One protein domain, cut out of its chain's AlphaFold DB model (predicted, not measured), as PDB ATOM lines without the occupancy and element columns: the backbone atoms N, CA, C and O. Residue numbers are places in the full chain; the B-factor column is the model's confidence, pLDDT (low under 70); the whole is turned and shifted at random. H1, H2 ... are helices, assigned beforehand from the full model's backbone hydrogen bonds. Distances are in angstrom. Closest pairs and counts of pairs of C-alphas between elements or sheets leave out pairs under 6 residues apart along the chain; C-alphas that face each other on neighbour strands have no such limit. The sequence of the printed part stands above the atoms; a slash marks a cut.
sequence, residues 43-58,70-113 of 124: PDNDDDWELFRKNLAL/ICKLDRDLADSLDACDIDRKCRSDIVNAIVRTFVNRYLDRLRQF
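This is residues 43 to 58 and 70 to 113 of the 124 residues of an uncharacterized protein of Bacteroidaceae bacterium (UniProt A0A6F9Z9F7). The long helix H3 forms the middle; H1 crosses it near its middle, while the short helices H2 and H4 stand about perpendicular to it at its two ends. The printed part has 60 residues, with four named helices in the order H1, H2, H3, H4 and no named strand: all helix. It is only just loose, close to compact, with a radius of gyration of the C-alphas of 12.6 A and spans of 33 by 26 by 22 A.

H3, residues 91 to 105, touches H1, residues 45 to 57, at a steep tilt of 54 degrees, opposite ways; their closest C-alphas, of Ala 97 and Leu 56, are 4.9 A apart. With residues 91 to 94 alone H3 touches H2, residues 75 to 82, about perpendicular at 81 degrees; their closest C-alphas, of Arg 91 and Leu 81, are 6.1 A apart. H4, residues 107 to 113, is close to H3 but not clearly touching, at 85 degrees; the closest C-alphas, of Val 103 and Leu 110, are 7.6 A apart. H1, H2 and H4 are apart from one another. Every O i to N i+4 pair is within hydrogen-bond range in H1, H2 and H3; in H4, 1 of 3 is, beside 3 of 4 O i to N i+3 pairs.

H3 measures 21.1 A and H1 18.6 A from first to last C-alpha. H1 begins at C-alpha 45 (-43.457, -34.533, 36.472) and H4 ends at C-alpha 113 (-32.829, -43.921, 56.563).

Residues 59 to 69 are not printed, and C-alphas 58 and 70 are 19.2 A apart across the cut. The link H3 to H4 is tight, and H2 to H3 is short. Residues 43 to 46 have pLDDT under 70.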
ATOM      1  N   PRO A  43     -47.837 -37.169  34.135       55.94
ATOM      2  CA  PRO A  43     -48.540 -36.081  34.827       55.94
ATOM      3  C   PRO A  43     -47.986 -35.759  36.228       55.94
ATOM      4  O   PRO A  43     -48.253 -34.686  36.758       55.94
ATOM      5  N   ASP A  44     -47.181 -36.650  36.811       57.22
ATOM      6  CA  ASP A  44     -46.468 -36.410  38.071       57.22
ATOM      7  C   ASP A  44     -45.235 -35.486  37.923       57.22
ATOM      8  O   ASP A  44     -44.808 -34.882  38.905       57.22
ATOM      9  N   ASN A  45     -44.667 -35.338  36.716       58.03
ATOM     10  CA  ASN A  45     -43.457 -34.533  36.472       58.03
ATOM     11  C   ASN A  45     -43.722 -33.025  36.570       58.03
ATOM     12  O   ASN A  45     -42.848 -32.279  37.018       58.03
ATOM     13  N   ASP A  46     -44.922 -32.581  36.190       64.88
ATOM     14  CA  ASP A  46     -45.305 -31.168  36.289       64.88
ATOM     15  C   ASP A  46     -45.402 -30.716  37.757       64.88
ATOM     16  O   ASP A  46     -45.052 -29.580  38.081       64.88
ATOM     17  N   ASP A  47     -45.791 -31.609  38.675       84.19
ATOM     18  CA  ASP A  47     -45.870 -31.300  40.111       84.19
ATOM     19  C   ASP A  47     -44.477 -31.056  40.717       84.19
ATOM     20  O   ASP A  47     -44.254 -30.070  41.429       84.19
ATOM     21  N   ASP A  48     -43.499 -31.906  40.386       87.56
ATOM     22  CA  ASP A  48     -42.134 -31.773  40.905       87.56
ATOM     23  C   ASP A  48     -41.422 -30.536  40.334       87.56
ATOM     24  O   ASP A  48     -40.694 -29.844  41.062       87.56
ATOM     25  N   TRP A  49     -41.670 -30.203  39.063       91.75
ATOM     26  CA  TRP A  49     -41.150 -28.983  38.447       91.75
ATOM     27  C   TRP A  49     -41.722 -27.716  39.096       91.75
ATOM     28  O   TRP A  49     -40.972 -26.803  39.459       91.75
ATOM     29  N   GLU A  50     -43.032 -27.669  39.332       92.88
ATOM     30  CA  GLU A  50     -43.673 -26.541  40.011       92.88
ATOM     31  C   GLU A  50     -43.228 -26.420  41.474       92.88
ATOM     32  O   GLU A  50     -42.992 -25.316  41.983       92.88
ATOM     33  N   LEU A  51     -43.040 -27.544  42.170       93.00
ATOM     34  CA  LEU A  51     -42.482 -27.549  43.520       93.00
ATOM     35  C   LEU A  51     -41.038 -27.026  43.526       93.00
ATOM     36  O   LEU A  51     -40.670 -26.238  44.404       93.00
ATOM     37  N   PHE A  52     -40.225 -27.404  42.538       95.31
ATOM     38  CA  PHE A  52     -38.901 -26.824  42.317       95.31
ATOM     39  C   PHE A  52     -38.952 -25.314  42.096       95.31
ATOM     40  O   PHE A  52     -38.271 -24.586  42.824       95.31
ATOM     41  N   ARG A  53     -39.801 -24.823  41.193       95.06
ATOM     42  CA  ARG A  53     -39.970 -23.385  40.924       95.06
ATOM     43  C   ARG A  53     -40.355 -22.608  42.186       95.06
ATOM     44  O   ARG A  53     -39.748 -21.577  42.484       95.06
ATOM     45  N   LYS A  54     -41.289 -23.134  42.990       94.25
ATOM     46  CA  LYS A  54     -41.688 -22.545  44.283       94.25
ATOM     47  C   LYS A  54     -40.527 -22.474  45.275       94.25
ATOM     48  O   LYS A  54     -40.339 -21.447  45.921       94.25
ATOM     49  N   ASN A  55     -39.729 -23.537  45.394       94.88
ATOM     50  CA  ASN A  55     -38.555 -23.539  46.271       94.88
ATOM     51  C   ASN A  55     -37.440 -22.620  45.753       94.88
ATOM     52  O   ASN A  55     -36.753 -21.990  46.555       94.88
ATOM     53  N   LEU A  56     -37.267 -22.511  44.433       95.19
ATOM     54  CA  LEU A  56     -36.264 -21.648  43.810       95.19
ATOM     55  C   LEU A  56     -36.562 -20.161  44.037       95.19
ATOM     56  O   LEU A  56     -35.644 -19.373  44.283       95.19
ATOM     57  N   ALA A  57     -37.843 -19.784  44.022       93.38
ATOM     58  CA  ALA A  57     -38.295 -18.419  44.277       93.38
ATOM     59  C   ALA A  57     -37.908 -17.896  45.675       93.38
ATOM     60  O   ALA A  57     -37.781 -16.688  45.855       93.38
ATOM     61  N   LEU A  58     -37.649 -18.784  46.644       90.81
ATOM     62  CA  LEU A  58     -37.188 -18.408  47.988       90.81
ATOM     63  C   LEU A  58     -35.778 -17.801  47.986       90.81
ATOM     64  O   LEU A  58     -35.387 -17.140  48.945       90.81
ATOM     65  N   ILE A  70     -20.331 -25.635  51.758       89.38
ATOM     66  CA  ILE A  70     -19.712 -25.955  50.468       89.38
ATOM     67  C   ILE A  70     -19.831 -27.466  50.242       89.38
ATOM     68  O   ILE A  70     -19.353 -28.253  51.058       89.38
ATOM     69  N   CYS A  71     -20.436 -27.873  49.126       91.25
ATOM     70  CA  CYS A  71     -20.462 -29.263  48.672       91.25
ATOM     71  C   CYS A  71     -19.729 -29.415  47.333       91.25
ATOM     72  O   CYS A  71     -19.624 -28.467  46.552       91.25
ATOM     73  N   LYS A  72     -19.199 -30.615  47.077       95.62
ATOM     74  CA  LYS A  72     -18.668 -30.980  45.761       95.62
ATOM     75  C   LYS A  72     -19.819 -31.464  44.883       95.62
ATOM     76  O   LYS A  72     -20.681 -32.194  45.369       95.62
ATOM     77  N   LEU A  73     -19.803 -31.057  43.621       97.00
ATOM     78  CA  LEU A  73     -20.711 -31.514  42.574       97.00
ATOM     79  C   LEU A  73     -19.864 -32.105  41.447       97.00
ATOM     80  O   LEU A  73     -18.769 -31.595  41.183       97.00
ATOM     81  N   ASP A  74     -20.360 -33.163  40.813       98.00
ATOM     82  CA  ASP A  74     -19.711 -33.725  39.632       98.00
ATOM     83  C   ASP A  74     -19.684 -32.692  38.495       98.00
ATOM     84  O   ASP A  74     -20.533 -31.797  38.415       98.00
ATOM     85  N   ARG A  75     -18.643 -32.756  37.659       98.12
ATOM     86  CA  ARG A  75     -18.354 -31.707  36.669       98.12
ATOM     87  C   ARG A  75     -19.474 -31.571  35.644       98.12
ATOM     88  O   ARG A  75     -19.908 -30.464  35.375       98.12
ATOM     89  N   ASP A  76     -19.941 -32.685  35.109       98.19
ATOM     90  CA  ASP A  76     -21.022 -32.750  34.129       98.19
ATOM     91  C   ASP A  76     -22.331 -32.152  34.663       98.19
ATOM     92  O   ASP A  76     -23.011 -31.414  33.950       98.19
ATOM     93  N   LEU A  77     -22.651 -32.391  35.938       97.31
ATOM     94  CA  LEU A  77     -23.794 -31.762  36.597       97.31
ATOM     95  C   LEU A  77     -23.584 -30.256  36.766       97.31
ATOM     96  O   LEU A  77     -24.500 -29.476  36.515       97.31
ATOM     97  N   ALA A  78     -22.391 -29.831  37.186       97.44
ATOM     98  CA  ALA A  78     -22.075 -28.414  37.328       97.44
ATOM     99  C   ALA A  78     -22.173 -27.671  35.987       97.44
ATOM    100  O   ALA A  78     -22.825 -26.630  35.932       97.44
ATOM    101  N   ASP A  79     -21.600 -28.243  34.928       97.94
ATOM    102  CA  ASP A  79     -21.602 -27.685  33.574       97.94
ATOM    103  C   ASP A  79     -23.033 -27.601  33.022       97.94
ATOM    104  O   ASP A  79     -23.427 -26.583  32.454       97.94
ATOM    105  N   SER A  80     -23.842 -28.641  33.254       97.38
ATOM    106  CA  SER A  80     -25.251 -28.665  32.847       97.38
ATOM    107  C   SER A  80     -26.068 -27.582  33.556       97.38
ATOM    108  O   SER A  80     -26.874 -26.909  32.921       97.38
ATOM    109  N   LEU A  81     -25.848 -27.373  34.860       96.88
ATOM    110  CA  LEU A  81     -26.535 -26.327  35.626       96.88
ATOM    111  C   LEU A  81     -26.064 -24.913  35.261       96.88
ATOM    112  O   LEU A  81     -26.880 -23.996  35.261       96.88
ATOM    113  N   ASP A  82     -24.776 -24.729  34.958       96.31
ATOM    114  CA  ASP A  82     -24.221 -23.433  34.546       96.31
ATOM    115  C   ASP A  82     -24.677 -23.022  33.134       96.31
ATOM    116  O   ASP A  82     -24.735 -21.830  32.831       96.31
ATOM    117  N   ALA A  83     -25.038 -23.985  32.278       97.00
ATOM    118  CA  ALA A  83     -25.609 -23.723  30.957       97.00
ATOM    119  C   ALA A  83     -27.078 -23.250  31.001       97.00
ATOM    120  O   ALA A  83     -27.591 -22.747  30.000       97.00
ATOM    121  N   CYS A  84     -27.767 -23.400  32.137       94.94
ATOM    122  CA  CYS A  84     -29.164 -23.002  32.294       94.94
ATOM    123  C   CYS A  84     -29.306 -21.571  32.843       94.94
ATOM    124  O   CYS A  84     -28.769 -21.247  33.900       94.94
ATOM    125  N   ASP A  85     -30.137 -20.738  32.204       94.56
ATOM    126  CA  ASP A  85     -30.596 -19.458  32.774       94.56
ATOM    127  C   ASP A  85     -32.017 -19.598  33.343       94.56
ATOM    128  O   ASP A  85     -33.012 -19.297  32.684       94.56
ATOM    129  N   ILE A  86     -32.116 -20.096  34.580       93.38
ATOM    130  CA  ILE A  86     -33.393 -20.238  35.293       93.38
ATOM    131  C   ILE A  86     -33.542 -19.069  36.265       93.38
ATOM    132  O   ILE A  86     -32.883 -19.027  37.304       93.38
ATOM    133  N   ASP A  87     -34.403 -18.106  35.932       91.81
ATOM    134  CA  ASP A  87     -34.684 -16.897  36.728       91.81
ATOM    135  C   ASP A  87     -33.425 -16.132  37.189       91.81
ATOM    136  O   ASP A  87     -33.420 -15.515  38.266       91.81
ATOM    137  N   ARG A  88     -32.335 -16.188  36.406       92.06
ATOM    138  CA  ARG A  88     -31.024 -15.612  36.752       92.06
ATOM    139  C   ARG A  88     -30.483 -16.094  38.102       92.06
ATOM    140  O   ARG A  88     -29.821 -15.344  38.828       92.06
ATOM    141  N   LYS A  89     -30.812 -17.327  38.484       93.69
ATOM    142  CA  LYS A  89     -30.342 -17.952  39.721       93.69
ATOM    143  C   LYS A  89     -28.947 -18.512  39.516       93.69
ATOM    144  O   LYS A  89     -28.639 -19.089  38.481       93.69
ATOM    145  N   CYS A  90     -28.096 -18.357  40.525       92.88
ATOM    146  CA  CYS A  90     -26.780 -18.977  40.483       92.88
ATOM    147  C   CYS A  90     -26.897 -20.491  40.697       92.88
ATOM    148  O   CYS A  90     -27.835 -20.967  41.344       92.88
ATOM    149  N   ARG A  91     -25.891 -21.245  40.247       95.12
ATOM    150  CA  ARG A  91     -25.806 -22.700  40.438       95.12
ATOM    151  C   ARG A  91     -26.117 -23.137  41.869       95.12
ATOM    152  O   ARG A  91     -26.879 -24.071  42.078       95.12
ATOM    153  N   SER A  92     -25.579 -22.443  42.874       93.81
ATOM    154  CA  SER A  92     -25.846 -22.773  44.279       93.81
ATOM    155  C   SER A  92     -27.314 -22.597  44.674       93.81
ATOM    156  O   SER A  92     -27.808 -23.373  45.485       93.81
ATOM    157  N   ASP A  93     -28.018 -21.601  44.134       94.69
ATOM    158  CA  ASP A  93     -29.455 -21.435  44.372       94.69
ATOM    159  C   ASP A  93     -30.249 -22.563  43.705       94.69
ATOM    160  O   ASP A  93     -31.116 -23.154  44.350       94.69
ATOM    161  N   ILE A  94     -29.890 -22.926  42.468       95.88
ATOM    162  CA  ILE A  94     -30.519 -24.025  41.725       95.88
ATOM    163  C   ILE A  94     -30.330 -25.358  42.465       95.88
ATOM    164  O   ILE A  94     -31.309 -26.040  42.757       95.88
ATOM    165  N   VAL A  95     -29.099 -25.695  42.870       96.06
ATOM    166  CA  VAL A  95     -28.800 -26.925  43.628       96.06
ATOM    167  C   VAL A  95     -29.591 -26.979  44.934       96.06
ATOM    168  O   VAL A  95     -30.204 -27.997  45.247       96.06
ATOM    169  N   ASN A  96     -29.618 -25.885  45.701       94.94
ATOM    170  CA  ASN A  96     -30.363 -25.864  46.958       94.94
ATOM    171  C   ASN A  96     -31.876 -26.006  46.739       94.94
ATOM    172  O   ASN A  96     -32.548 -26.626  47.563       94.94
ATOM    173  N   ALA A  97     -32.425 -25.455  45.655       96.12
ATOM    174  CA  ALA A  97     -33.828 -25.641  45.301       96.12
ATOM    175  C   ALA A  97     -34.134 -27.098  44.924       96.12
ATOM    176  O   ALA A  97     -35.076 -27.658  45.476       96.12
ATOM    177  N   ILE A  98     -33.307 -27.734  44.085       96.00
ATOM    178  CA  ILE A  98     -33.449 -29.154  43.711       96.00
ATOM    179  C   ILE A  98     -33.426 -30.045  44.958       96.00
ATOM    180  O   ILE A  98     -34.344 -30.834  45.186       96.00
ATOM    181  N   VAL A  99     -32.407 -29.885  45.810       95.81
ATOM    182  CA  VAL A  99     -32.261 -30.683  47.037       95.81
ATOM    183  C   VAL A  99     -33.446 -30.460  47.975       95.81
ATOM    184  O   VAL A  99     -33.972 -31.418  48.539       95.81
ATOM    185  N   ARG A 100     -33.906 -29.213  48.129       94.81
ATOM    186  CA  ARG A 100     -35.058 -28.886  48.977       94.81
ATOM    187  C   ARG A 100     -36.352 -29.501  48.441       94.81
ATOM    188  O   ARG A 100     -37.113 -30.049  49.234       94.81
ATOM    189  N   THR A 101     -36.578 -29.473  47.130       95.69
ATOM    190  CA  THR A 101     -37.715 -30.151  46.489       95.69
ATOM    191  C   THR A 101     -37.690 -31.646  46.762       95.69
ATOM    192  O   THR A 101     -38.669 -32.182  47.278       95.69
ATOM    193  N   PHE A 102     -36.551 -32.302  46.524       94.94
ATOM    194  CA  PHE A 102     -36.398 -33.734  46.771       94.94
ATOM    195  C   PHE A 102     -36.646 -34.095  48.244       94.94
ATOM    196  O   PHE A 102     -37.416 -35.005  48.549       94.94
ATOM    197  N   VAL A 103     -36.035 -33.361  49.181       93.19
ATOM    198  CA  VAL A 103     -36.202 -33.611  50.621       93.19
ATOM    199  C   VAL A 103     -37.648 -33.404  51.063       93.19
ATOM    200  O   VAL A 103     -38.155 -34.213  51.836       93.19
ATOM    201  N   ASN A 104     -38.323 -32.361  50.574       90.31
ATOM    202  CA  ASN A 104     -39.718 -32.097  50.919       90.31
ATOM    203  C   ASN A 104     -40.652 -33.178  50.365       90.31
ATOM    204  O   ASN A 104     -41.518 -33.660  51.092       90.31
ATOM    205  N   ARG A 105     -40.452 -33.591  49.108       91.19
ATOM    206  CA  ARG A 105     -41.268 -34.612  48.439       91.19
ATOM    207  C   ARG A 105     -41.131 -35.980  49.099       91.19
ATOM    208  O   ARG A 105     -42.120 -36.680  49.292       91.19
ATOM    209  N   TYR A 106     -39.910 -36.356  49.470       91.56
ATOM    210  CA  TYR A 106     -39.600 -37.697  49.965       91.56
ATOM    211  C   TYR A 106     -39.274 -37.739  51.458       91.56
ATOM    212  O   TYR A 106     -38.674 -38.712  51.923       91.56
ATOM    213  N   LEU A 107     -39.684 -36.726  52.230       89.75
ATOM    214  CA  LEU A 107     -39.366 -36.597  53.654       89.75
ATOM    215  C   LEU A 107     -39.699 -37.876  54.435       89.75
ATOM    216  O   LEU A 107     -38.862 -38.390  55.177       89.75
ATOM    217  N   ASP A 108     -40.899 -38.424  54.242       89.00
ATOM    218  CA  ASP A 108     -41.355 -39.619  54.960       89.00
ATOM    219  C   ASP A 108     -40.556 -40.871  54.600       89.00
ATOM    220  O   ASP A 108     -40.285 -41.716  55.456       89.00
ATOM    221  N   ARG A 109     -40.103 -40.971  53.347       91.88
ATOM    222  CA  ARG A 109     -39.242 -42.066  52.900       91.88
ATOM    223  C   ARG A 109     -37.823 -41.900  53.459       91.88
ATOM    224  O   ARG A 109     -37.250 -42.861  53.960       91.88
ATOM    225  N   LEU A 110     -37.290 -40.675  53.480       90.69
ATOM    226  CA  LEU A 110     -35.982 -40.352  54.065       90.69
ATOM    227  C   LEU A 110     -35.917 -40.636  55.572       90.69
ATOM    228  O   LEU A 110     -34.871 -41.060  56.065       90.69
ATOM    229  N   ARG A 111     -37.026 -40.475  56.310       89.19
ATOM    230  CA  ARG A 111     -37.096 -40.798  57.750       89.19
ATOM    231  C   ARG A 111     -36.704 -42.244  58.058       89.19
ATOM    232  O   ARG A 111     -36.157 -42.491  59.132       89.19
ATOM    233  N   GLN A 112     -36.928 -43.174  57.130       90.69
ATOM    234  CA  GLN A 112     -36.562 -44.587  57.286       90.69
ATOM    235  C   GLN A 112     -35.041 -44.801  57.281       90.69
ATOM    236  O   GLN A 112     -34.545 -45.733  57.906       90.69
ATOM    237  N   PHE A 113     -34.293 -43.902  56.635       88.75
ATOM    238  CA  PHE A 113     -32.829 -43.921  56.563       88.75
ATOM    239  C   PHE A 113     -32.170 -43.020  57.613       88.75
ATOM    240  O   PHE A 113     -30.954 -42.806  57.584       88.75
TER     241      PHE A 113